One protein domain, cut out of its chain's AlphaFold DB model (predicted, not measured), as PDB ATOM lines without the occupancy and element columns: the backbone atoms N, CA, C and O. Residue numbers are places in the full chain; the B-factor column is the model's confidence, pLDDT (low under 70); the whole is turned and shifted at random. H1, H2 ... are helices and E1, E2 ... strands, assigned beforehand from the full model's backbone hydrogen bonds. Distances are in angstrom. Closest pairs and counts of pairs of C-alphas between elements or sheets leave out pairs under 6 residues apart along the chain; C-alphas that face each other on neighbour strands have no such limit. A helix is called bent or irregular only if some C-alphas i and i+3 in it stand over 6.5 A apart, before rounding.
ATOM      1  N   ILE A  73      41.909  69.446  46.957       93.25
ATOM      2  CA  ILE A  73      40.828  70.104  46.208       93.25
ATOM      3  C   ILE A  73      39.761  69.065  45.882       93.25
ATOM      4  O   ILE A  73      39.962  68.175  45.054       93.25
ATOM      5  N   THR A  74      38.608  69.182  46.534       95.44
ATOM      6  CA  THR A  74      37.479  68.285  46.277       95.44
ATOM      7  C   THR A  74      36.860  68.555  44.895       95.44
ATOM      8  O   THR A  74      37.037  69.639  44.331       95.44
ATOM      9  N   PRO A  75      36.077  67.620  44.322       96.06
ATOM     10  CA  PRO A  75      35.346  67.879  43.078       96.06
ATOM     11  C   PRO A  75      34.398  69.087  43.158       96.06
ATOM     12  O   PRO A  75      34.183  69.776  42.161       96.06
ATOM     13  N   GLU A  76      33.837  69.360  44.339       97.62
ATOM     14  CA  GLU A  76      32.994  70.535  44.569       97.62
ATOM     15  C   GLU A  76      33.819  71.826  44.569       97.62
ATOM     16  O   GLU A  76      33.448  72.769  43.867       97.62
ATOM     17  N   ASP A  77      34.976  71.834  45.245       97.75
ATOM     18  CA  ASP A  77      35.920  72.957  45.207       97.75
ATOM     19  C   ASP A  77      36.378  73.242  43.768       97.75
ATOM     20  O   ASP A  77      36.367  74.391  43.327       97.75
ATOM     21  N   ALA A  78      36.735  72.202  43.004       97.94
ATOM     22  CA  ALA A  78      37.176  72.334  41.615       97.94
ATOM     23  C   ALA A  78      36.074  72.914  40.717       97.94
ATOM     24  O   ALA A  78      36.334  73.796  39.897       97.94
ATOM     25  N   ARG A  79      34.828  72.456  40.879       98.44
ATOM     26  CA  ARG A  79      33.675  72.992  40.147       98.44
ATOM     27  C   ARG A  79      33.406  74.453  40.508       98.44
ATOM     28  O   ARG A  79      33.154  75.258  39.611       98.44
ATOM     29  N   TRP A  80      33.431  74.789  41.795       98.56
ATOM     30  CA  TRP A  80      33.206  76.151  42.275       98.56
ATOM     31  C   TRP A  80      34.295  77.105  41.773       98.56
ATOM     32  O   TRP A  80      33.994  78.166  41.225       98.56
ATOM     33  N   LEU A  81      35.559  76.690  41.879       98.44
ATOM     34  CA  LEU A  81      36.700  77.484  41.449       98.44
ATOM     35  C   LEU A  81      36.716  77.671  39.927       98.44
ATOM     36  O   LEU A  81      36.990  78.773  39.459       98.44
ATOM     37  N   ALA A  82      36.367  76.640  39.151       98.62
ATOM     38  CA  ALA A  82      36.255  76.749  37.698       98.62
ATOM     39  C   ALA A  82      35.224  77.806  37.276       98.62
ATOM     40  O   ALA A  82      35.512  78.620  36.398       98.62
ATOM     41  N   LEU A  83      34.055  77.828  37.933       98.56
ATOM     42  CA  LEU A  83      33.027  78.839  37.688       98.56
ATOM     43  C   LEU A  83      33.549  80.241  38.012       98.56
ATOM     44  O   LEU A  83      33.420  81.138  37.183       98.56
ATOM     45  N   LEU A  84      34.173  80.415  39.180       98.50
ATOM     46  CA  LEU A  84      34.718  81.706  39.598       98.50
ATOM     47  C   LEU A  84      35.817  82.208  38.648       98.50
ATOM     48  O   LEU A  84      35.861  83.393  38.325       98.50
ATOM     49  N   ILE A  85      36.692  81.318  38.173       98.44
ATOM     50  CA  ILE A  85      37.739  81.665  37.204       98.44
ATOM     51  C   ILE A  85      37.131  82.049  35.848       98.44
ATOM     52  O   ILE A  85      37.615  82.975  35.203       98.44
ATOM     53  N   ASP A  86      36.073  81.373  35.403       98.44
ATOM     54  CA  ASP A  86      35.397  81.713  34.148       98.44
ATOM     55  C   ASP A  86      34.695  83.071  34.182       98.44
ATOM     56  O   ASP A  86      34.641  83.754  33.153       98.44
ATOM     57  N   THR A  87      34.189  83.480  35.345       98.00
ATOM     58  CA  THR A  87      33.486  84.755  35.504       98.00
ATOM     59  C   THR A  87      34.428  85.915  35.816       98.00
ATOM     60  O   THR A  87      34.339  86.952  35.167       98.00
ATOM     61  N   GLU A  88      35.347  85.734  36.766       97.81
ATOM     62  CA  GLU A  88      36.125  86.822  37.394       97.81
ATOM     63  C   GLU A  88      37.643  86.598  37.319       97.81
ATOM     64  O   GLU A  88      38.439  87.413  37.794       97.81
ATOM     65  N   GLY A  89      38.065  85.457  36.781       97.56
ATOM     66  CA  GLY A  89      39.463  85.075  36.715       97.56
ATOM     67  C   GLY A  89      40.097  85.279  35.349       97.56
ATOM     68  O   GLY A  89      39.456  85.489  34.318       97.56
ATOM     69  N   SER A  90      41.415  85.148  35.357       97.69
ATOM     70  CA  SER A  90      42.230  84.959  34.174       97.69
ATOM     71  C   SER A  90      43.201  83.811  34.406       97.69
ATOM     72  O   SER A  90      43.658  83.555  35.525       97.69
ATOM     73  N   LEU A  91      43.521  83.098  33.335       98.19
ATOM     74  CA  LEU A  91      44.542  82.066  33.353       98.19
ATOM     75  C   LEU A  91      45.316  82.094  32.041       98.19
ATOM     76  O   LEU A  91      44.822  82.584  31.025       98.19
ATOM     77  N   GLY A  92      46.544  81.593  32.057       98.25
ATOM     78  CA  GLY A  92      47.379  81.578  30.865       98.25
ATOM     79  C   GLY A  92      48.849  81.465  31.206       98.25
ATOM     80  O   GLY A  92      49.222  80.707  32.096       98.25
ATOM     81  N   TRP A  93      49.674  82.250  30.519       98.38
ATOM     82  CA  TRP A  93      51.098  82.400  30.793       98.38
ATOM     83  C   TRP A  93      51.479  83.853  31.064       98.38
ATOM     84  O   TRP A  93      50.836  84.792  30.584       98.38
ATOM     85  N   ILE A  94      52.590  84.030  31.767       97.00
ATOM     86  CA  ILE A  94      53.291  85.303  31.892       97.00
ATOM     87  C   ILE A  94      54.786  85.128  31.642       97.00
ATOM     88  O   ILE A  94      55.324  84.031  31.757       97.00
ATOM     89  N   LEU A  95      55.454  86.227  31.292       95.62
ATOM     90  CA  LEU A  95      56.902  86.267  31.123       95.62
ATOM     91  C   LEU A  95      57.537  86.847  32.386       95.62
ATOM     92  O   LEU A  95      57.211  87.966  32.787       95.62
ATOM     93  N   PHE A  96      58.478  86.120  32.969       91.75
ATOM     94  CA  PHE A  96      59.244  86.547  34.127       91.75
ATOM     95  C   PHE A  96      60.675  86.915  33.751       91.75
ATOM     96  O   PHE A  96      61.244  86.480  32.748       91.75
ATOM     97  N   THR A  97      61.260  87.771  34.582       90.56
ATOM     98  CA  THR A  97      62.697  88.031  34.599       90.56
ATOM     99  C   THR A  97      63.159  87.904  36.035       90.56
ATOM    100  O   THR A  97      62.890  88.790  36.847       90.56
ATOM    101  N   TRP A  98      63.831  86.805  36.347       86.69
ATOM    102  CA  TRP A  98      64.477  86.640  37.638       86.69
ATOM    103  C   TRP A  98      65.871  87.248  37.588       86.69
ATOM    104  O   TRP A  98      66.568  87.148  36.575       86.69
ATOM    105  N   ARG A  99      66.267  87.909  38.674       86.62
ATOM    106  CA  ARG A  99      67.575  88.544  38.801       86.62
ATOM    107  C   ARG A  99      68.209  88.133  40.122       86.62
ATOM    108  O   ARG A  99      67.630  88.396  41.174       86.62
ATOM    109  N   GLY A 100      69.390  87.532  40.056       81.81
ATOM    110  CA  GLY A 100      70.129  87.035  41.216       81.81
ATOM    111  C   GLY A 100      71.539  87.601  41.297       81.81
ATOM    112  O   GLY A 100      72.080  88.078  40.299       81.81
ATOM    113  N   ASN A 101      72.115  87.536  42.502       71.38
ATOM    114  CA  ASN A 101      73.494  87.916  42.835       71.38
ATOM    115  C   ASN A 101      73.883  89.308  42.319       71.38
ATOM    116  O   ASN A 101      74.470  89.473  41.248       71.38
ATOM    117  N   ARG A 102      73.522  90.331  43.100       67.94
ATOM    118  CA  ARG A 102      73.815  91.729  42.777       67.94
ATOM    119  C   ARG A 102      75.238  92.085  43.213       67.94
ATOM    120  O   ARG A 102      75.509  92.115  44.407       67.94
ATOM    121  N   ILE A 103      76.105  92.421  42.262       68.38
ATOM    122  CA  ILE A 103      77.485  92.868  42.501       68.38
ATOM    123  C   ILE A 103      77.643  94.242  41.847       68.38
ATOM    124  O   ILE A 103      77.305  94.421  40.682       68.38
ATOM    125  N   ASN A 104      78.095  95.247  42.605       68.38
ATOM    126  CA  ASN A 104      78.367  96.601  42.092       68.38
ATOM    127  C   ASN A 104      77.234  97.225  41.251       68.38
ATOM    128  O   ASN A 104      77.477  97.932  40.281       68.38
ATOM    129  N   LYS A 105      75.981  97.019  41.683       70.56
ATOM    130  CA  LYS A 105      74.727  97.481  41.048       70.56
ATOM    131  C   LYS A 105      74.279  96.706  39.804       70.56
ATOM    132  O   LYS A 105      73.140  96.932  39.394       70.56
ATOM    133  N   GLU A 106      75.062  95.761  39.299       69.44
ATOM    134  CA  GLU A 106      74.669  94.854  38.216       69.44
ATOM    135  C   GLU A 106      74.246  93.489  38.772       69.44
ATOM    136  O   GLU A 106      74.672  93.074  39.851       69.44
ATOM    137  N   TYR A 107      73.339  92.809  38.073       75.69
ATOM    138  CA  TYR A 107      72.929  91.451  38.424       75.69
ATOM    139  C   TYR A 107      73.765  90.470  37.618       75.69
ATOM    140  O   TYR A 107      73.738  90.522  36.391       75.69
ATOM    141  N   ARG A 108      74.472  89.569  38.301       76.06
ATOM    142  CA  ARG A 108      75.309  88.555  37.648       76.06
ATOM    143  C   ARG A 108      74.473  87.548  36.858       76.06
ATOM    144  O   ARG A 108      74.913  87.075  35.817       76.06
ATOM    145  N   TYR A 109      73.260  87.260  37.329       76.25
ATOM    146  CA  TYR A 109      72.349  86.318  36.685       76.25
ATOM    147  C   TYR A 109      71.023  86.987  36.363       76.25
ATOM    148  O   TYR A 109      70.353  87.528  37.248       76.25
ATOM    149  N   VAL A 110      70.633  86.919  35.093       85.25
ATOM    150  CA  VAL A 110      69.329  87.366  34.607       85.25
ATOM    151  C   VAL A 110      68.716  86.227  33.805       85.25
ATOM    152  O   VAL A 110      69.164  85.929  32.701       85.25
ATOM    153  N   TYR A 111      67.684  85.591  34.358       84.12
ATOM    154  CA  TYR A 111      66.964  84.512  33.685       84.12
ATOM    155  C   TYR A 111      65.621  85.017  33.183       84.12
ATOM    156  O   TYR A 111      64.849  85.626  33.928       84.12
ATOM    157  N   HIS A 112      65.329  84.733  31.918       91.62
ATOM    158  CA  HIS A 112      64.055  85.053  31.291       91.62
ATOM    159  C   HIS A 112      63.310  83.765  30.962       91.62
ATOM    160  O   HIS A 112      63.746  82.986  30.113       91.62
ATOM    161  N   TYR A 113      62.159  83.566  31.588       92.25
ATOM    162  CA  TYR A 113      61.351  82.364  31.410       92.25
ATOM    163  C   TYR A 113      59.866  82.717  31.368       92.25
ATOM    164  O   TYR A 113      59.477  83.863  31.610       92.25
ATOM    165  N   SER A 114      59.045  81.739  31.007       95.06
ATOM    166  CA  SER A 114      57.588  81.863  31.045       95.06
ATOM    167  C   SER A 114      57.028  80.925  32.100       95.06
ATOM    168  O   SER A 114      57.572  79.844  32.274       95.06
ATOM    169  N   GLU A 115      55.948  81.313  32.766       96.25
ATOM    170  CA  GLU A 115      55.243  80.452  33.722       96.25
ATOM    171  C   GLU A 115      53.737  80.477  33.461       96.25
ATOM    172  O   GLU A 115      53.207  81.516  33.044       96.25
ATOM    173  N   PRO A 116      53.032  79.363  33.720       98.00
ATOM    174  CA  PRO A 116      51.583  79.351  33.754       98.00
ATOM    175  C   PRO A 116      51.079  80.085  35.000       98.00
ATOM    176  O   PRO A 116      51.737  80.079  36.038       98.00
ATOM    177  N   TYR A 117      49.896  80.686  34.920       98.38
ATOM    178  CA  TYR A 117      49.282  81.355  36.065       98.38
ATOM    179  C   TYR A 117      47.759  81.221  36.079       98.38
ATOM    180  O   TYR A 117      47.128  81.024  35.038       98.38
ATOM    181  N   ILE A 118      47.189  81.384  37.273       98.50
ATOM    182  CA  ILE A 118      45.773  81.673  37.508       98.50
ATOM    183  C   ILE A 118      45.707  82.885  38.437       98.50
ATOM    184  O   ILE A 118      46.397  82.936  39.459       98.50
ATOM    185  N   SER A 119      44.861  83.853  38.103       98.31
ATOM    186  CA  SER A 119      44.584  85.024  38.928       98.31
ATOM    187  C   SER A 119      43.083  85.258  39.007       98.31
ATOM    188  O   SER A 119      42.395  85.173  37.998       98.31
ATOM    189  N   ILE A 120      42.580  85.595  40.190       98.31
ATOM    190  CA  ILE A 120      41.188  86.004  40.405       98.31
ATOM    191  C   ILE A 120      41.232  87.290  41.220       98.31
ATOM    192  O   ILE A 120      41.907  87.344  42.251       98.31
ATOM    193  N   GLY A 121      40.559  88.333  40.745       97.25
ATOM    194  CA  GLY A 121      40.545  89.640  41.390       97.25
ATOM    195  C   GLY A 121      39.143  90.219  41.380       97.25
ATOM    196  O   GLY A 121      38.500  90.255  40.340       97.25
ATOM    197  N   MET A 122      38.668  90.665  42.538       97.75
ATOM    198  CA  MET A 122      37.350  91.284  42.678       97.75
ATOM    199  C   MET A 122      37.402  92.443  43.672       97.75
ATOM    200  O   MET A 122      38.328  92.555  44.475       97.75
ATOM    201  N   SER A 123      36.381  93.297  43.652       97.12
ATOM    202  CA  SER A 123      36.181  94.367  44.635       97.12
ATOM    203  C   SER A 123      36.315  93.838  46.069       97.12
ATOM    204  O   SER A 123      35.590  92.930  46.478       97.12
ATOM    205  N   GLU A 124      37.238  94.401  46.858       96.88
ATOM    206  CA  GLU A 124      37.469  93.941  48.235       96.88
ATOM    207  C   GLU A 124      36.226  94.137  49.106       96.88
ATOM    208  O   GLU A 124      35.893  93.285  49.925       96.88
ATOM    209  N   ARG A 125      35.510  95.246  48.900       96.69
ATOM    210  CA  ARG A 125      34.313  95.579  49.676       96.69
ATOM    211  C   ARG A 125      33.196  94.552  49.493       96.69
ATOM    212  O   ARG A 125      32.447  94.309  50.434       96.69
ATOM    213  N   GLU A 126      33.065  94.000  48.294       95.19
ATOM    214  CA  GLU A 126      31.927  93.158  47.908       95.19
ATOM    215  C   GLU A 126      32.258  91.668  48.004       95.19
ATOM    216  O   GLU A 126      31.397  90.873  48.376       95.19
ATOM    217  N   SER A 127      33.510  91.292  47.735       96.88
ATOM    218  CA  SER A 127      33.864  89.901  47.436       96.88
ATOM    219  C   SER A 127      35.039  89.370  48.251       96.88
ATOM    220  O   SER A 127      35.631  88.351  47.891       96.88
ATOM    221  N   LYS A 128      35.398  90.017  49.371       97.81
ATOM    222  CA  LYS A 128      36.513  89.566  50.222       97.81
ATOM    223  C   LYS A 128      36.384  88.101  50.646       97.81
ATOM    224  O   LYS A 128      37.352  87.362  50.510       97.81
ATOM    225  N   ALA A 129      35.208  87.685  51.121       98.31
ATOM    226  CA  ALA A 129      34.979  86.307  51.558       98.31
ATOM    227  C   ALA A 129      35.151  85.302  50.406       98.31
ATOM    228  O   ALA A 129      35.795  84.275  50.585       98.31
ATOM    229  N   THR A 130      34.655  85.634  49.210       98.44
ATOM    230  CA  THR A 130      34.815  84.818  47.998       98.44
ATOM    231  C   THR A 130      36.285  84.636  47.631       98.44
ATOM    232  O   THR A 130      36.729  83.519  47.383       98.44
ATOM    233  N   ILE A 131      37.072  85.715  47.629       98.44
ATOM    234  CA  ILE A 131      38.495  85.633  47.279       98.44
ATOM    235  C   ILE A 131      39.309  84.933  48.371       98.44
ATOM    236  O   ILE A 131      40.239  84.194  48.053       98.44
ATOM    237  N   ASP A 132      38.971  85.123  49.646       98.12
ATOM    238  CA  ASP A 132      39.627  84.406  50.741       98.12
ATOM    239  C   ASP A 132      39.306  82.896  50.695       98.12
ATOM    240  O   ASP A 132      40.188  82.082  50.971       98.12
ATOM    241  N   GLU A 133      38.107  82.500  50.260       98.31
ATOM    242  CA  GLU A 133      37.773  81.089  50.034       98.31
ATOM    243  C   GLU A 133      38.532  80.501  48.837       98.31
ATOM    244  O   GLU A 133      39.145  79.438  48.947       98.31
ATOM    245  N   ALA A 134      38.618  81.236  47.723       98.31
ATOM    246  CA  ALA A 134      39.484  80.851  46.610       98.31
ATOM    247  C   ALA A 134      40.951  80.718  47.061       98.31
ATOM    248  O   ALA A 134      41.635  79.771  46.687       98.31
ATOM    249  N   SER A 135      41.427  81.608  47.937       97.56
ATOM    250  CA  SER A 135      42.755  81.546  48.557       97.56
ATOM    251  C   SER A 135      42.984  80.267  49.357       97.56
ATOM    252  O   SER A 135      44.064  79.678  49.254       97.56
ATOM    253  N   ARG A 136      41.981  79.836  50.135       97.12
ATOM    254  CA  ARG A 136      42.006  78.585  50.902       97.12
ATOM    255  C   ARG A 136      42.132  77.386  49.965       97.12
ATOM    256  O   ARG A 136      43.062  76.600  50.134       97.12
ATOM    257  N   ILE A 137      41.256  77.288  48.962       96.88
ATOM    258  CA  ILE A 137      41.241  76.192  47.976       96.88
ATOM    259  C   ILE A 137      42.559  76.151  47.194       96.88
ATOM    260  O   ILE A 137      43.199  75.111  47.075       96.88
ATOM    261  N   MET A 138      43.022  77.306  46.712       95.88
ATOM    262  CA  MET A 138      44.260  77.438  45.942       95.88
ATOM    263  C   MET A 138      45.523  77.356  46.816       95.88
ATOM    264  O   MET A 138      46.627  77.475  46.292       95.88
ATOM    265  N   THR A 139      45.398  77.167  48.135       95.12
ATOM    266  CA  THR A 139      46.504  77.099  49.114       95.12
ATOM    267  C   THR A 139      47.535  78.223  48.962       95.12
ATOM    268  O   THR A 139      48.752  78.013  48.993       95.12
ATOM    269  N   THR A 140      47.062  79.443  48.745       95.44
ATOM    270  CA  THR A 140      47.905  80.636  48.598       95.44
ATOM    271  C   THR A 140      47.373  81.745  49.502       95.44
ATOM    272  O   THR A 140      46.353  81.562  50.163       95.44
ATOM    273  N   LYS A 141      48.066  82.881  49.586       96.25
ATOM    274  CA  LYS A 141      47.597  84.047  50.345       96.25
ATOM    275  C   LYS A 141      46.977  85.067  49.400       96.25
ATOM    276  O   LYS A 141      47.656  85.584  48.516       96.25
ATOM    277  N   ALA A 142      45.720  85.412  49.639       97.81
ATOM    278  CA  ALA A 142      45.090  86.553  49.007       97.81
ATOM    279  C   ALA A 142      45.682  87.855  49.557       97.81
ATOM    280  O   ALA A 142      45.991  87.985  50.751       97.81
ATOM    281  N   TYR A 143      45.803  88.840  48.683       97.94
ATOM    282  CA  TYR A 143      46.340  90.162  48.973       97.94
ATOM    283  C   TYR A 143      45.409  91.232  48.408       97.94
ATOM    284  O   TYR A 143      44.544  90.953  47.582       97.94
ATOM    285  N   THR A 144      45.545  92.454  48.906       97.69
ATOM    286  CA  THR A 144      44.725  93.585  48.471       97.69
ATOM    287  C   THR A 144      45.600  94.536  47.672       97.69
ATOM    288  O   THR A 144      46.669  94.935  48.137       97.69
ATOM    289  N   ILE A 145      45.154  94.903  46.475       96.62
ATOM    290  CA  ILE A 145      45.805  95.891  45.617       96.62
ATOM    291  C   ILE A 145      44.905  97.105  45.434       96.62
ATOM    292  O   ILE A 145      43.681  97.009  45.402       96.62
ATOM    293  N   LYS A 146      45.525  98.276  45.301       96.69
ATOM    294  CA  LYS A 146      44.825  99.528  45.018       96.69
ATOM    295  C   LYS A 146      44.905  99.797  43.518       96.69
ATOM    296  O   LYS A 146      45.986 100.115  43.021       96.69
ATOM    297  N   ARG A 147      43.787  99.668  42.798       92.94
ATOM    298  CA  ARG A 147      43.725  99.931  41.353       92.94
ATOM    299  C   ARG A 147      43.103 101.296  41.056       92.94
ATOM    300  O   ARG A 147      42.055 101.612  41.624       92.94
ATOM    301  N   PRO A 148      43.713 102.104  40.175       92.31
ATOM    302  CA  PRO A 148      43.056 103.284  39.636       92.31
ATOM    303  C   PRO A 148      41.983 102.849  38.631       92.31
ATOM    304  O   PRO A 148      42.273 102.118  37.684       92.31
ATOM    305  N   ILE A 149      40.747 103.292  38.838       89.69
ATOM    306  CA  ILE A 149      39.627 103.108  37.913       89.69
ATOM    307  C   ILE A 149      39.039 104.494  37.664       89.69
ATOM    308  O   ILE A 149      38.408 105.086  38.540       89.69
ATOM    309  N   ASN A 150      39.267 105.020  36.460       92.06
ATOM    310  CA  ASN A 150      38.959 106.405  36.098       92.06
ATOM    311  C   ASN A 150      39.632 107.400  37.065       92.06
ATOM    312  O   ASN A 150      40.857 107.448  37.150       92.06
ATOM    313  N   THR A 151      38.840 108.191  37.788       94.12
ATOM    314  CA  THR A 151      39.292 109.210  38.744       94.12
ATOM    315  C   THR A 151      39.380 108.704  40.185       94.12
ATOM    316  O   THR A 151      39.773 109.463  41.068       94.12
ATOM    317  N   GLU A 152      39.009 107.450  40.450       94.56
ATOM    318  CA  GLU A 152      38.936 106.891  41.801       94.56
ATOM    319  C   GLU A 152      39.886 105.709  41.982       94.56
ATOM    320  O   GLU A 152      40.226 104.988  41.045       94.56
ATOM    321  N   PHE A 153      40.295 105.478  43.228       94.56
ATOM    322  CA  PHE A 153      41.004 104.261  43.595       94.56
ATOM    323  C   PHE A 153      40.041 103.269  44.222       94.56
ATOM    324  O   PHE A 153      39.372 103.591  45.205       94.56
ATOM    325  N   ARG A 154      40.036 102.043  43.705       95.31
ATOM    326  CA  ARG A 154      39.302 100.929  44.302       95.31
ATOM    327  C   ARG A 154      40.272  99.905  44.867       95.31
ATOM    328  O   ARG A 154      41.359  99.694  44.328       95.31
ATOM    329  N   LEU A 155      39.878  99.310  45.986       97.56
ATOM    330  CA  LEU A 155      40.588  98.184  46.568       97.56
ATOM    331  C   LEU A 155      40.058  96.905  45.927       97.56
ATOM    332  O   LEU A 155      38.853  96.651  45.923       97.56
ATOM    333  N   GLU A 156      40.967  96.121  45.373       97.44
ATOM    334  CA  GLU A 156      40.694  94.819  44.787       97.44
ATOM    335  C   GLU A 156      41.368  93.763  45.656       97.44
ATOM    336  O   GLU A 156      42.563  93.853  45.952       97.44
ATOM    337  N   ARG A 157      40.590  92.775  46.090       98.00
ATOM    338  CA  ARG A 157      41.097  91.577  46.744       98.00
ATOM    339  C   ARG A 157      41.448  90.584  45.644       98.00
ATOM    340  O   ARG A 157      40.596  90.232  44.830       98.00
ATOM    341  N   THR A 158      42.693  90.133  45.626       98.06
ATOM    342  CA  THR A 158      43.235  89.282  44.569       98.06
ATOM    343  C   THR A 158      43.863  88.034  45.171       98.06
ATOM    344  O   THR A 158      44.537  88.084  46.202       98.06
ATOM    345  N   VAL A 159      43.676  86.912  44.491       98.44
ATOM    346  CA  VAL A 159      44.387  85.661  44.734       98.44
ATOM    347  C   VAL A 159      45.089  85.242  43.448       98.44
ATOM    348  O   VAL A 159      44.540  85.372  42.354       98.44
ATOM    349  N   ARG A 160      46.329  84.769  43.574       97.94
ATOM    350  CA  ARG A 160      47.147  84.359  42.437       97.94
ATOM    351  C   ARG A 160      47.999  83.145  42.780       97.94
ATOM    352  O   ARG A 160      48.535  83.046  43.888       97.94
ATOM    353  N   VAL A 161      48.128  82.256  41.805       97.25
ATOM    354  CA  VAL A 161      49.074  81.138  41.799       97.25
ATOM    355  C   VAL A 161      49.773  81.084  40.449       97.25
ATOM    356  O   VAL A 161      49.172  81.383  39.417       97.25
ATOM    357  N   ASP A 162      51.031  80.674  40.476       95.88
ATOM    358  CA  ASP A 162      51.892  80.552  39.307       95.88
ATOM    359  C   ASP A 162      52.533  79.151  39.288       95.88
ATOM    360  O   ASP A 162      52.437  78.389  40.261       95.88
ATOM    361  N   GLY A 163      53.162  78.794  38.173       94.69
ATOM    362  CA  GLY A 163      53.976  77.589  38.051       94.69
ATOM    363  C   GLY A 163      53.201  76.272  38.226       94.69
ATOM    364  O   GLY A 163      52.067  76.132  37.765       94.69
ATOM    365  N   ALA A 164      53.815  75.291  38.900       93.25
ATOM    366  CA  ALA A 164      53.252  73.946  39.094       93.25
ATOM    367  C   ALA A 164      51.838  73.992  39.680       93.25
ATOM    368  O   ALA A 164      50.911  73.385  39.154       93.25
ATOM    369  N   LYS A 165      51.658  74.805  40.726       94.44
ATOM    370  CA  LYS A 165      50.385  74.950  41.431       94.44
ATOM    371  C   LYS A 165      49.264  75.420  40.500       94.44
ATOM    372  O   LYS A 165      48.149  74.910  40.582       94.44
ATOM    373  N   ALA A 166      49.560  76.357  39.595       97.12
ATOM    374  CA  ALA A 166      48.600  76.794  38.587       97.12
ATOM    375  C   ALA A 166      48.195  75.637  37.658       97.12
ATOM    376  O   ALA A 166      47.006  75.453  37.409       97.12
ATOM    377  N   LEU A 167      49.149  74.819  37.196       96.31
ATOM    378  CA  LEU A 167      48.862  73.657  36.344       96.31
ATOM    379  C   LEU A 167      48.028  72.595  37.066       96.31
ATOM    380  O   LEU A 167      47.067  72.088  36.485       96.31
ATOM    381  N   THR A 168      48.342  72.287  38.326       95.50
ATOM    382  CA  THR A 168      47.580  71.323  39.132       95.50
ATOM    383  C   THR A 168      46.119  71.766  39.262       95.50
ATOM    384  O   THR A 168      45.209  70.983  38.980       95.50
ATOM    385  N   ILE A 169      45.883  73.045  39.574       97.12
ATOM    386  CA  ILE A 169      44.530  73.614  39.664       97.12
ATOM    387  C   ILE A 169      43.831  73.606  38.297       97.12
ATOM    388  O   ILE A 169      42.679  73.182  38.210       97.12
ATOM    389  N   MET A 170      44.513  74.010  37.213       98.00
ATOM    390  CA  MET A 170      43.954  73.952  35.853       98.00
ATOM    391  C   MET A 170      43.505  72.534  35.494       98.00
ATOM    392  O   MET A 170      42.424  72.362  34.935       98.00
ATOM    393  N   LYS A 171      44.315  71.520  35.819       97.50
ATOM    394  CA  LYS A 171      44.031  70.110  35.534       97.50
ATOM    395  C   LYS A 171      42.781  69.622  36.264       97.50
ATOM    396  O   LYS A 171      41.953  68.954  35.651       97.50
ATOM    397  N   GLN A 172      42.629  69.972  37.539       96.88
ATOM    398  CA  GLN A 172      41.461  69.596  38.344       96.88
ATOM    399  C   GLN A 172      40.188  70.334  37.916       96.88
ATOM    400  O   GLN A 172      39.120  69.734  37.848       96.88
ATOM    401  N   CYS A 173      40.300  71.619  37.573       98.19
ATOM    402  CA  CYS A 173      39.175  72.438  37.118       98.19
ATOM    403  C   CYS A 173      38.773  72.154  35.658       98.19
ATOM    404  O   CYS A 173      37.678  72.526  35.234       98.19
ATOM    405  N   LEU A 174      39.627  71.479  34.879       98.31
ATOM    406  CA  LEU A 174      39.461  71.261  33.437       98.31
ATOM    407  C   LEU A 174      38.090  70.711  33.005       98.31
ATOM    408  O   LEU A 174      37.560  71.195  32.000       98.31
ATOM    409  N   PRO A 175      37.487  69.728  33.707       98.38
ATOM    410  CA  PRO A 175      36.173  69.206  33.335       98.38
ATOM    411  C   PRO A 175      35.043  70.230  33.500       98.38
ATOM    412  O   PRO A 175      33.998  70.084  32.869       98.38
ATOM    413  N   HIS A 176      35.252  71.245  34.340       98.44
ATOM    414  CA  HIS A 176      34.243  72.218  34.753       98.44
ATOM    415  C   HIS A 176      34.384  73.575  34.060       98.44
ATOM    416  O   HIS A 176      33.417  74.332  34.038       98.44
ATOM    417  N   PHE A 177      35.542  73.875  33.464       98.50
ATOM    418  CA  PHE A 177      35.700  75.082  32.659       98.50
ATOM    419  C   PHE A 177      34.774  75.080  31.438       98.50
ATOM    420  O   PHE A 177      34.620  74.077  30.734       98.50
ATOM    421  N   VAL A 178      34.240  76.259  31.146       97.38
ATOM    422  CA  VAL A 178      33.464  76.605  29.957       97.38
ATOM    423  C   VAL A 178      34.233  77.646  29.149       97.38
ATOM    424  O   VAL A 178      34.702  77.331  28.055       97.38
ATOM    425  N   LYS A 179      34.428  78.855  29.694       97.50
ATOM    426  CA  LYS A 179      35.091  79.971  28.997       97.50
ATOM    427  C   LYS A 179      36.582  79.693  28.836       97.50
ATOM    428  O   LYS A 179      37.100  79.680  27.726       97.50
ATOM    429  N   ASN A 180      37.282  79.390  29.922       98.25
ATOM    430  CA  ASN A 180      38.734  79.218  29.889       98.25
ATOM    431  C   ASN A 180      39.181  77.784  29.570       98.25
ATOM    432  O   ASN A 180      40.369  77.475  29.667       98.25
ATOM    433  N   LYS A 181      38.263  76.895  29.160       98.62
ATOM    434  CA  LYS A 181      38.570  75.474  28.921       98.62
ATOM    435  C   LYS A 181      39.693  75.296  27.904       98.62
ATOM    436  O   LYS A 181      40.650  74.568  28.154       98.62
ATOM    437  N   ARG A 182      39.593  75.994  26.772       98.62
ATOM    438  CA  ARG A 182      40.566  75.911  25.674       98.62
ATOM    439  C   ARG A 182      41.929  76.472  26.062       98.62
ATOM    440  O   ARG A 182      42.948  75.860  25.749       98.62
ATOM    441  N   MET A 183      41.952  77.584  26.796       98.69
ATOM    442  CA  MET A 183      43.196  78.141  27.323       98.69
ATOM    443  C   MET A 183      43.856  77.193  28.329       98.69
ATOM    444  O   MET A 183      45.053  76.942  28.232       98.69
ATOM    445  N   ALA A 184      43.085  76.598  29.244       98.62
ATOM    446  CA  ALA A 184      43.613  75.632  30.204       98.62
ATOM    447  C   ALA A 184      44.219  74.408  29.493       98.62
ATOM    448  O   ALA A 184      45.326  73.989  29.829       98.62
ATOM    449  N   GLN A 185      43.552  73.878  28.459       98.69
ATOM    450  CA  GLN A 185      44.096  72.793  27.627       98.69
ATOM    451  C   GLN A 185      45.406  73.191  26.940       98.69
ATOM    452  O   GLN A 185      46.348  72.392  26.910       98.69
ATOM    453  N   LEU A 186      45.490  74.416  26.415       98.69
ATOM    454  CA  LEU A 186      46.712  74.925  25.803       98.69
ATOM    455  C   LEU A 186      47.846  75.041  26.827       98.69
ATOM    456  O   LEU A 186      48.932  74.532  26.572       98.69
ATOM    457  N   CYS A 187      47.604  75.636  27.995       98.50
ATOM    458  CA  CYS A 187      48.598  75.735  29.066       98.50
ATOM    459  C   CYS A 187      49.096  74.357  29.517       98.50
ATOM    460  O   CYS A 187      50.299  74.109  29.502       98.50
ATOM    461  N   LEU A 188      48.186  73.432  29.835       98.19
ATOM    462  CA  LEU A 188      48.541  72.061  30.222       98.19
ATOM    463  C   LEU A 188      49.343  71.343  29.130       98.19
ATOM    464  O   LEU A 188      50.208  70.521  29.426       98.19
ATOM    465  N   THR A 189      49.084  71.674  27.865       98.31
ATOM    466  CA  THR A 189      49.862  71.162  26.741       98.31
ATOM    467  C   THR A 189      51.252  71.775  26.724       98.31
ATOM    468  O   THR A 189      52.219  71.025  26.780       98.31
ATOM    469  N   LEU A 190      51.375  73.102  26.665       98.00
ATOM    470  CA  LEU A 190      52.655  73.799  26.489       98.00
ATOM    471  C   LEU A 190      53.622  73.585  27.659       98.00
ATOM    472  O   LEU A 190      54.817  73.428  27.425       98.00
ATOM    473  N   PHE A 191      53.113  73.518  28.888       96.56
ATOM    474  CA  PHE A 191      53.918  73.348  30.102       96.56
ATOM    475  C   PHE A 191      54.021  71.884  30.566       96.56
ATOM    476  O   PHE A 191      54.387  71.619  31.705       96.56
ATOM    477  N   LYS A 192      53.727  70.911  29.689       94.81
ATOM    478  CA  LYS A 192      53.732  69.475  30.031       94.81
ATOM    479  C   LYS A 192      55.071  68.965  30.582       94.81
ATOM    480  O   LYS A 192      55.060  68.092  31.438       94.81
ATOM    481  N   TYR A 193      56.201  69.433  30.044       89.31
ATOM    482  CA  TYR A 193      57.535  68.942  30.440       89.31
ATOM    483  C   TYR A 193      58.291  69.891  31.361       89.31
ATOM    484  O   TYR A 193      59.221  69.466  32.035       89.31
ATOM    485  N   ARG A 194      57.956  71.183  31.318       87.75
ATOM    486  CA  ARG A 194      58.652  72.233  32.055       87.75
ATOM    487  C   ARG A 194      57.659  73.286  32.481       87.75
ATOM    488  O   ARG A 194      56.914  73.805  31.652       87.75
ATOM    489  N   ILE A 195      57.724  73.640  33.755       90.44
ATOM    490  CA  ILE A 195      56.946  74.738  34.325       90.44
ATOM    491  C   ILE A 195      57.532  76.090  33.879       90.44
ATOM    492  O   ILE A 195      56.776  77.027  33.631       90.44
ATOM    493  N   ASN A 196      58.861  76.151  33.688       92.00
ATOM    494  CA  ASN A 196      59.614  77.380  33.420       92.00
ATOM    495  C   ASN A 196      60.417  77.311  32.100       92.00
ATOM    496  O   ASN A 196      61.645  77.433  32.122       92.00
ATOM    497  N   PRO A 197      59.790  77.089  30.928       93.06
ATOM    498  CA  PRO A 197      60.503  77.131  29.656       93.06
ATOM    499  C   PRO A 197      61.147  78.503  29.419       93.06
ATOM    500  O   PRO A 197      60.622  79.543  29.836       93.06
ATOM    501  N   SER A 198      62.267  78.513  28.689       94.50
ATOM    502  CA  SER A 198      62.954  79.757  28.338       94.50
ATOM    503  C   SER A 198      62.012  80.714  27.603       94.50
ATOM    504  O   SER A 198      61.189  80.312  26.771       94.50
ATOM    505  N   ARG A 199      62.128  82.012  27.906       94.62
ATOM    506  CA  ARG A 199      61.276  83.049  27.308       94.62
ATOM    507  C   ARG A 199      61.371  83.035  25.787       94.62
ATOM    508  O   ARG A 199      60.353  83.188  25.127       94.62
ATOM    509  N   GLU A 200      62.572  82.870  25.241       95.62
ATOM    510  CA  GLU A 200      62.803  82.876  23.797       95.62
ATOM    511  C   GLU A 200      62.052  81.740  23.094       95.62
ATOM    512  O   GLU A 200      61.251  81.999  22.192       95.62
ATOM    513  N   ASN A 201      62.235  80.498  23.557       96.06
ATOM    514  CA  ASN A 201      61.567  79.341  22.963       96.06
ATOM    515  C   ASN A 201      60.051  79.433  23.131       96.06
ATOM    516  O   ASN A 201      59.308  79.152  22.192       96.06
ATOM    517  N   PHE A 202      59.582  79.874  24.298       97.44
ATOM    518  CA  PHE A 202      58.155  80.026  24.547       97.44
ATOM    519  C   PHE A 202      57.527  81.091  23.639       97.44
ATOM    520  O   PHE A 202      56.533  80.821  22.967       97.44
ATOM    521  N   VAL A 203      58.135  82.279  23.541       97.56
ATOM    522  CA  VAL A 203      57.678  83.355  22.644       97.56
ATOM    523  C   VAL A 203      57.641  82.877  21.194       97.56
ATOM    524  O   VAL A 203      56.670  83.160  20.493       97.56
ATOM    525  N   LYS A 204      58.652  82.117  20.758       97.88
ATOM    526  CA  LYS A 204      58.691  81.518  19.422       97.88
ATOM    527  C   LYS A 204      57.524  80.560  19.188       97.88
ATOM    528  O   LYS A 204      56.855  80.678  18.169       97.88
ATOM    529  N   VAL A 205      57.234  79.666  20.134       98.31
ATOM    530  CA  VAL A 205      56.093  78.739  20.031       98.31
ATOM    531  C   VAL A 205      54.769  79.494  19.935       98.31
ATOM    532  O   VAL A 205      53.963  79.186  19.059       98.31
ATOM    533  N   ILE A 206      54.555  80.513  20.773       98.50
ATOM    534  CA  ILE A 206      53.344  81.343  20.704       98.50
ATOM    535  C   ILE A 206      53.251  82.055  19.348       98.50
ATOM    536  O   ILE A 206      52.195  82.034  18.716       98.50
ATOM    537  N   ALA A 207      54.353  82.622  18.856       98.31
ATOM    538  CA  ALA A 207      54.381  83.271  17.551       98.31
ATOM    539  C   ALA A 207      54.100  82.301  16.397       98.31
ATOM    540  O   ALA A 207      53.349  82.642  15.488       98.31
ATOM    541  N   GLU A 208      54.629  81.080  16.438       98.38
ATOM    542  CA  GLU A 208      54.344  80.063  15.423       98.38
ATOM    543  C   GLU A 208      52.892  79.563  15.488       98.38
ATOM    544  O   GLU A 208      52.308  79.234  14.450       98.38
ATOM    545  N   LEU A 209      52.281  79.521  16.677       98.38
ATOM    546  CA  LEU A 209      50.880  79.137  16.856       98.38
ATOM    547  C   LEU A 209      49.910  80.189  16.319       98.38
ATOM    548  O   LEU A 209      49.010  79.836  15.556       98.38
ATOM    549  N   PHE A 210      50.115  81.453  16.683       98.25
ATOM    550  CA  PHE A 210      49.169  82.543  16.431       98.25
ATOM    551  C   PHE A 210      49.594  83.500  15.304       98.25
ATOM    552  O   PHE A 210      48.893  84.465  15.010       98.25
ATOM    553  N   GLY A 211      50.750  83.271  14.677       98.19
ATOM    554  CA  GLY A 211      51.338  84.140  13.647       98.19
ATOM    555  C   GLY A 211      52.077  85.367  14.199       98.19
ATOM    556  O   GLY A 211      52.786  86.046  13.460       98.19
ATOM    557  N   LYS A 212      51.936  85.652  15.495       97.81
ATOM    558  CA  LYS A 212      52.664  86.686  16.240       97.81
ATOM    559  C   LYS A 212      52.657  86.344  17.724       97.81
ATOM    560  O   LYS A 212      51.837  85.546  18.174       97.81
ATOM    561  N   TYR A 213      53.555  86.954  18.489       97.12
ATOM    562  CA  TYR A 213      53.474  86.840  19.940       97.12
ATOM    563  C   TYR A 213      52.185  87.496  20.449       97.12
ATOM    564  O   TYR A 213      51.850  88.605  20.032       97.12
ATOM    565  N   LEU A 214      51.503  86.805  21.360       97.31
ATOM    566  CA  LEU A 214      50.297  87.263  22.035       97.31
ATOM    567  C   LEU A 214      50.452  87.122  23.547       97.31
ATOM    568  O   LEU A 214      51.082  86.181  24.049       97.31
ATOM    569  N   LYS A 215      49.823  88.040  24.277       97.25
ATOM    570  CA  LYS A 215      49.534  87.840  25.696       97.25
ATOM    571  C   LYS A 215      48.452  86.769  25.850       97.25
ATOM    572  O   LYS A 215      47.681  86.510  24.930       97.25
ATOM    573  N   ALA A 216      48.381  86.175  27.038       97.25
ATOM    574  CA  ALA A 216      47.388  85.149  27.343       97.25
ATOM    575  C   ALA A 216      45.943  85.614  27.084       97.25
ATOM    576  O   ALA A 216      45.172  84.875  26.491       97.25
ATOM    577  N   GLU A 217      45.595  86.839  27.480       96.38
ATOM    578  CA  GLU A 217      44.257  87.412  27.268       96.38
ATOM    579  C   GLU A 217      43.877  87.442  25.778       96.38
ATOM    580  O   GLU A 217      42.884  86.840  25.388       96.38
ATOM    581  N   GLU A 218      44.742  88.012  24.934       98.00
ATOM    582  CA  GLU A 218      44.534  88.098  23.480       98.00
ATOM    583  C   GLU A 218      44.445  86.713  22.823       98.00
ATOM    584  O   GLU A 218      43.675  86.491  21.891       98.00
ATOM    585  N   ALA A 219      45.253  85.761  23.298       98.06
ATOM    586  CA  ALA A 219      45.191  84.390  22.821       98.06
ATOM    587  C   ALA A 219      43.875  83.709  23.225       98.06
ATOM    588  O   ALA A 219      43.345  82.930  22.436       98.06
ATOM    589  N   ASN A 220      43.328  83.999  24.411       97.62
ATOM    590  CA  ASN A 220      42.066  83.418  24.869       97.62
ATOM    591  C   ASN A 220      40.904  83.830  23.970       97.62
ATOM    592  O   ASN A 220      40.126  82.967  23.572       97.62
ATOM    593  N   ASP A 221      40.839  85.105  23.589       97.69
ATOM    594  CA  ASP A 221      39.804  85.615  22.686       97.69
ATOM    595  C   ASP A 221      39.823  84.865  21.346       97.69
ATOM    596  O   ASP A 221      38.807  84.332  20.905       97.69
ATOM    597  N   ILE A 222      41.010  84.688  20.755       98.31
ATOM    598  CA  ILE A 222      41.163  83.916  19.512       98.31
ATOM    599  C   ILE A 222      40.748  82.454  19.711       98.31
ATOM    600  O   ILE A 222      40.117  81.863  18.834       98.31
ATOM    601  N   LEU A 223      41.116  81.838  20.839       98.12
ATOM    602  CA  LEU A 223      40.757  80.449  21.124       98.12
ATOM    603  C   LEU A 223      39.252  80.279  21.324       98.12
ATOM    604  O   LEU A 223      38.737  79.223  20.957       98.12
ATOM    605  N   LEU A 224      38.547  81.263  21.883       97.56
ATOM    606  CA  LEU A 224      37.090  81.243  22.052       97.56
ATOM    607  C   LEU A 224      36.364  81.239  20.701       97.56
ATOM    608  O   LEU A 224      35.412  80.476  20.532       97.56
ATOM    609  N   ASP A 225      36.887  81.968  19.718       98.25
ATOM    610  CA  ASP A 225      36.293  82.083  18.381       98.25
ATOM    611  C   ASP A 225      36.502  80.844  17.489       98.25
ATOM    612  O   ASP A 225      35.879  80.710  16.432       98.25
ATOM    613  N   MET A 226      37.359  79.897  17.888       98.44
ATOM    614  CA  MET A 226      37.598  78.687  17.098       98.44
ATOM    615  C   MET A 226      36.388  77.738  17.093       98.44
ATOM    616  O   MET A 226      35.728  77.482  18.103       98.44
ATOM    617  N   THR A 227      36.140  77.082  15.968       98.44
ATOM    618  CA  THR A 227      35.286  75.884  15.936       98.44
ATOM    619  C   THR A 227      35.978  74.708  16.645       98.44
ATOM    620  O   THR A 227      37.207  74.700  16.769       98.44
ATOM    621  N   PRO A 228      35.238  73.671  17.088       98.31
ATOM    622  CA  PRO A 228      35.843  72.479  17.689       98.31
ATOM    623  C   PRO A 228      36.946  71.844  16.827       98.31
ATOM    624  O   PRO A 228      38.025  71.553  17.336       98.31
ATOM    625  N   THR A 229      36.729  71.716  15.513       98.50
ATOM    626  CA  THR A 229      37.714  71.144  14.579       98.50
ATOM    627  C   THR A 229      38.951  72.029  14.406       98.50
ATOM    628  O   THR A 229      40.072  71.524  14.358       98.50
ATOM    629  N   GLN A 230      38.779  73.356  14.332       98.50
ATOM    630  CA  GLN A 230      39.919  74.283  14.291       98.50
ATOM    631  C   GLN A 230      40.760  74.170  15.560       98.50
ATOM    632  O   GLN A 230      41.984  74.096  15.470       98.50
ATOM    633  N   PHE A 231      40.107  74.101  16.721       98.56
ATOM    634  CA  PHE A 231      40.792  73.966  17.997       98.56
ATOM    635  C   PHE A 231      41.537  72.625  18.112       98.56
ATOM    636  O   PHE A 231      42.685  72.599  18.538       98.56
ATOM    637  N   GLU A 232      40.955  71.517  17.656       98.56
ATOM    638  CA  GLU A 232      41.638  70.217  17.626       98.56
ATOM    639  C   GLU A 232      42.897  70.235  16.736       98.56
ATOM    640  O   GLU A 232      43.965  69.762  17.131       98.56
ATOM    641  N   ASN A 233      42.809  70.832  15.543       98.56
ATOM    642  CA  ASN A 233      43.964  71.023  14.659       98.56
ATOM    643  C   ASN A 233      45.034  71.907  15.306       98.56
ATOM    644  O   ASN A 233      46.230  71.617  15.219       98.56
ATOM    645  N   PHE A 234      44.596  72.979  15.965       98.62
ATOM    646  CA  PHE A 234      45.458  73.892  16.695       98.62
ATOM    647  C   PHE A 234      46.210  73.172  17.823       98.62
ATOM    648  O   PHE A 234      47.426  73.319  17.931       98.62
ATOM    649  N   MET A 235      45.531  72.324  18.599       98.69
ATOM    650  CA  MET A 235      46.152  71.561  19.684       98.69
ATOM    651  C   MET A 235      47.186  70.552  19.176       98.69
ATOM    652  O   MET A 235      48.282  70.491  19.729       98.69
ATOM    653  N   ARG A 236      46.920  69.855  18.063       98.62
ATOM    654  CA  ARG A 236      47.924  68.984  17.420       98.62
ATOM    655  C   ARG A 236      49.180  69.755  17.010       98.62
ATOM    656  O   ARG A 236      50.302  69.287  17.192       98.62
ATOM    657  N   LYS A 237      49.008  70.969  16.478       98.56
ATOM    658  CA  LYS A 237      50.136  71.858  16.165       98.56
ATOM    659  C   LYS A 237      50.880  72.287  17.437       98.56
ATOM    660  O   LYS A 237      52.109  72.283  17.433       98.56
ATOM    661  N   ALA A 238      50.165  72.618  18.513       98.44
ATOM    662  CA  ALA A 238      50.759  72.998  19.796       98.44
ATOM    663  C   ALA A 238      51.593  71.872  20.418       98.44
ATOM    664  O   ALA A 238      52.696  72.133  20.892       98.44
ATOM    665  N   GLU A 239      51.126  70.625  20.354       98.25
ATOM    666  CA  GLU A 239      51.883  69.454  20.810       98.25
ATOM    667  C   GLU A 239      53.194  69.282  20.039       98.25
ATOM    668  O   GLU A 239      54.254  69.168  20.656       98.25
ATOM    669  N   ASN A 240      53.141  69.362  18.706       98.06
ATOM    670  CA  ASN A 240      54.328  69.259  17.856       98.06
ATOM    671  C   ASN A 240      55.352  70.364  18.159       98.06
ATOM    672  O   ASN A 240      56.553  70.104  18.252       98.06
ATOM    673  N   LEU A 241      54.892  71.609  18.321       97.88
ATOM    674  CA  LEU A 241      55.764  72.744  18.628       97.88
ATOM    675  C   LEU A 241      56.356  72.654  20.034       97.88
ATOM    676  O   LEU A 241      57.544  72.921  20.212       97.88
ATOM    677  N   ARG A 242      55.563  72.228  21.020       97.06
ATOM    678  CA  ARG A 242      56.052  71.942  22.370       97.06
ATOM    679  C   ARG A 242      57.148  70.888  22.339       97.06
ATOM    680  O   ARG A 242      58.212  71.121  22.901       97.06
ATOM    681  N   ASP A 243      56.903  69.745  21.703       95.56
ATOM    682  CA  ASP A 243      57.870  68.643  21.669       95.56
ATOM    683  C   ASP A 243      59.179  69.065  20.986       95.56
ATOM    684  O   ASP A 243      60.253  68.616  21.384       95.56
ATOM    685  N   LYS A 244      59.093  69.977  20.010       96.50
ATOM    686  CA  LYS A 244      60.238  70.527  19.280       96.50
ATOM    687  C   LYS A 244      61.032  71.582  20.058       96.50
ATOM    688  O   LYS A 244      62.253  71.606  19.938       96.50
ATOM    689  N   TYR A 245      60.368  72.473  20.799       96.00
ATOM    690  CA  TYR A 245      61.003  73.682  21.352       96.00
ATOM    691  C   TYR A 245      60.997  73.784  22.880       96.00
ATOM    692  O   TYR A 245      61.827  74.502  23.434       96.00
ATOM    693  N   LEU A 246      60.071  73.110  23.567       92.88
ATOM    694  CA  LEU A 246      59.848  73.254  25.016       92.88
ATOM    695  C   LEU A 246      60.193  71.991  25.815       92.88
ATOM    696  O   LEU A 246      60.061  71.983  27.036       92.88
ATOM    697  N   ARG A 247      60.607  70.913  25.140       88.31
ATOM    698  CA  ARG A 247      61.037  69.668  25.789       88.31
ATOM    699  C   ARG A 247      62.472  69.736  26.332       88.31
ATOM    700  O   ARG A 247      62.775  69.022  27.283       88.31
TER     701      ARG A 247
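What this domain is: This is residues 73 to 247 of the 248 residues of the protein "Zinc ribbon domain-containing protein" of Candidatus Bathyarchaeota archaeon (UniProt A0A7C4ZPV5). A four-stranded sheet, strongly twisted and curled like part of a barrel, has H1 to H5 gathered over one face, while the far end of its E1 and E2 hairpin juts out as a long arm. H4 lies among the helices, H7 packs on H4 and H5 away from the sheet, and hairpin E3 and E4 makes the other end of the sheet. The printed part has 175 residues with seven named helices and four named strands, in the order H1 E1 E2 H2 E3 E4 H3 H4 H5 H6 H7; the sheet order is E1 E2 E4 E3, antiparallel. The class is mixed, helices and strands; the whole is compact, with a radius of gyration of the C-alphas of 17.4 A and spans of 54 by 46 by 36 A.

Where its parts are: E1, residues 89 to 103, is 39.2 A long and bends by 71 degrees at residue 92. E2, residues 106 to 123, is 39.0 A long and bends by 93 degrees at residue 109. E4, residues 152 to 162, is 29.5 A long and bends by 53 degrees at residue 157; E3 is residues 143 to 149. H1, residues 75 to 88, begins at C-alpha 75 (35.346, 67.879, 43.078). H2 is residues 124 to 137, H3 163 to 173, H4 181 to 190, H5 199 to 210 and H6 216 to 225. H7, residues 228 to 245, is 25.5 A long and ends at C-alpha 245 (61.003, 73.682, 21.352).

How they stand to each other: Across the antiparallel neighbours E1 and E2, N 94 and O 115 are within hydrogen-bond range at 2.9 A; across E2 and E4, N 157 and O 122 are within hydrogen-bond range at 2.8 A; and across E4 and E3, N 145 and O 156 are within hydrogen-bond range at 2.8 A. The sheet and H1 to H5 form two layers, helices on one face of a sheet. E2, H2 and E3 form a split strand-helix-strand unit, two strands running the same way with E4 between them, and its crossover is right-handed. H1 stands up from the sheet. H6 is on the sheet but over none of its strands; C-alphas of Gly 92 and Ala 216, the closest of E1 and H6, are 5.0 A apart. H4, the hub, touches H3 (Met 170 and Ala 184, closest C-alphas, 5.9 A), a helical hairpin with a steep tilt of 40 degrees, opposite ways. H4 also touches H6, with closest C-alphas Met 183 and Asn 220 at 5.9 A, and H7, at a shallow tilt of 20 degrees, the same way, with closest C-alphas Leu 190 and Arg 242 at 5.7 A. H7 is not on the sheet. H2 is irregular, C-alphas 126 and 129 being 8.3 A apart, with 8 of 10 O i to N i+4 pairs within hydrogen-bond range; in H1, H3, H4, H5, H6 and H7 every such pair is.

The domain as a whole: The two C-alphas farthest apart, Asn 104 and Thr 229, are 55.3 A apart. The printed part has no cut and no long link. Mean pLDDT of the printed part is 95.2; residues 102 to 104 and 106 are under 70.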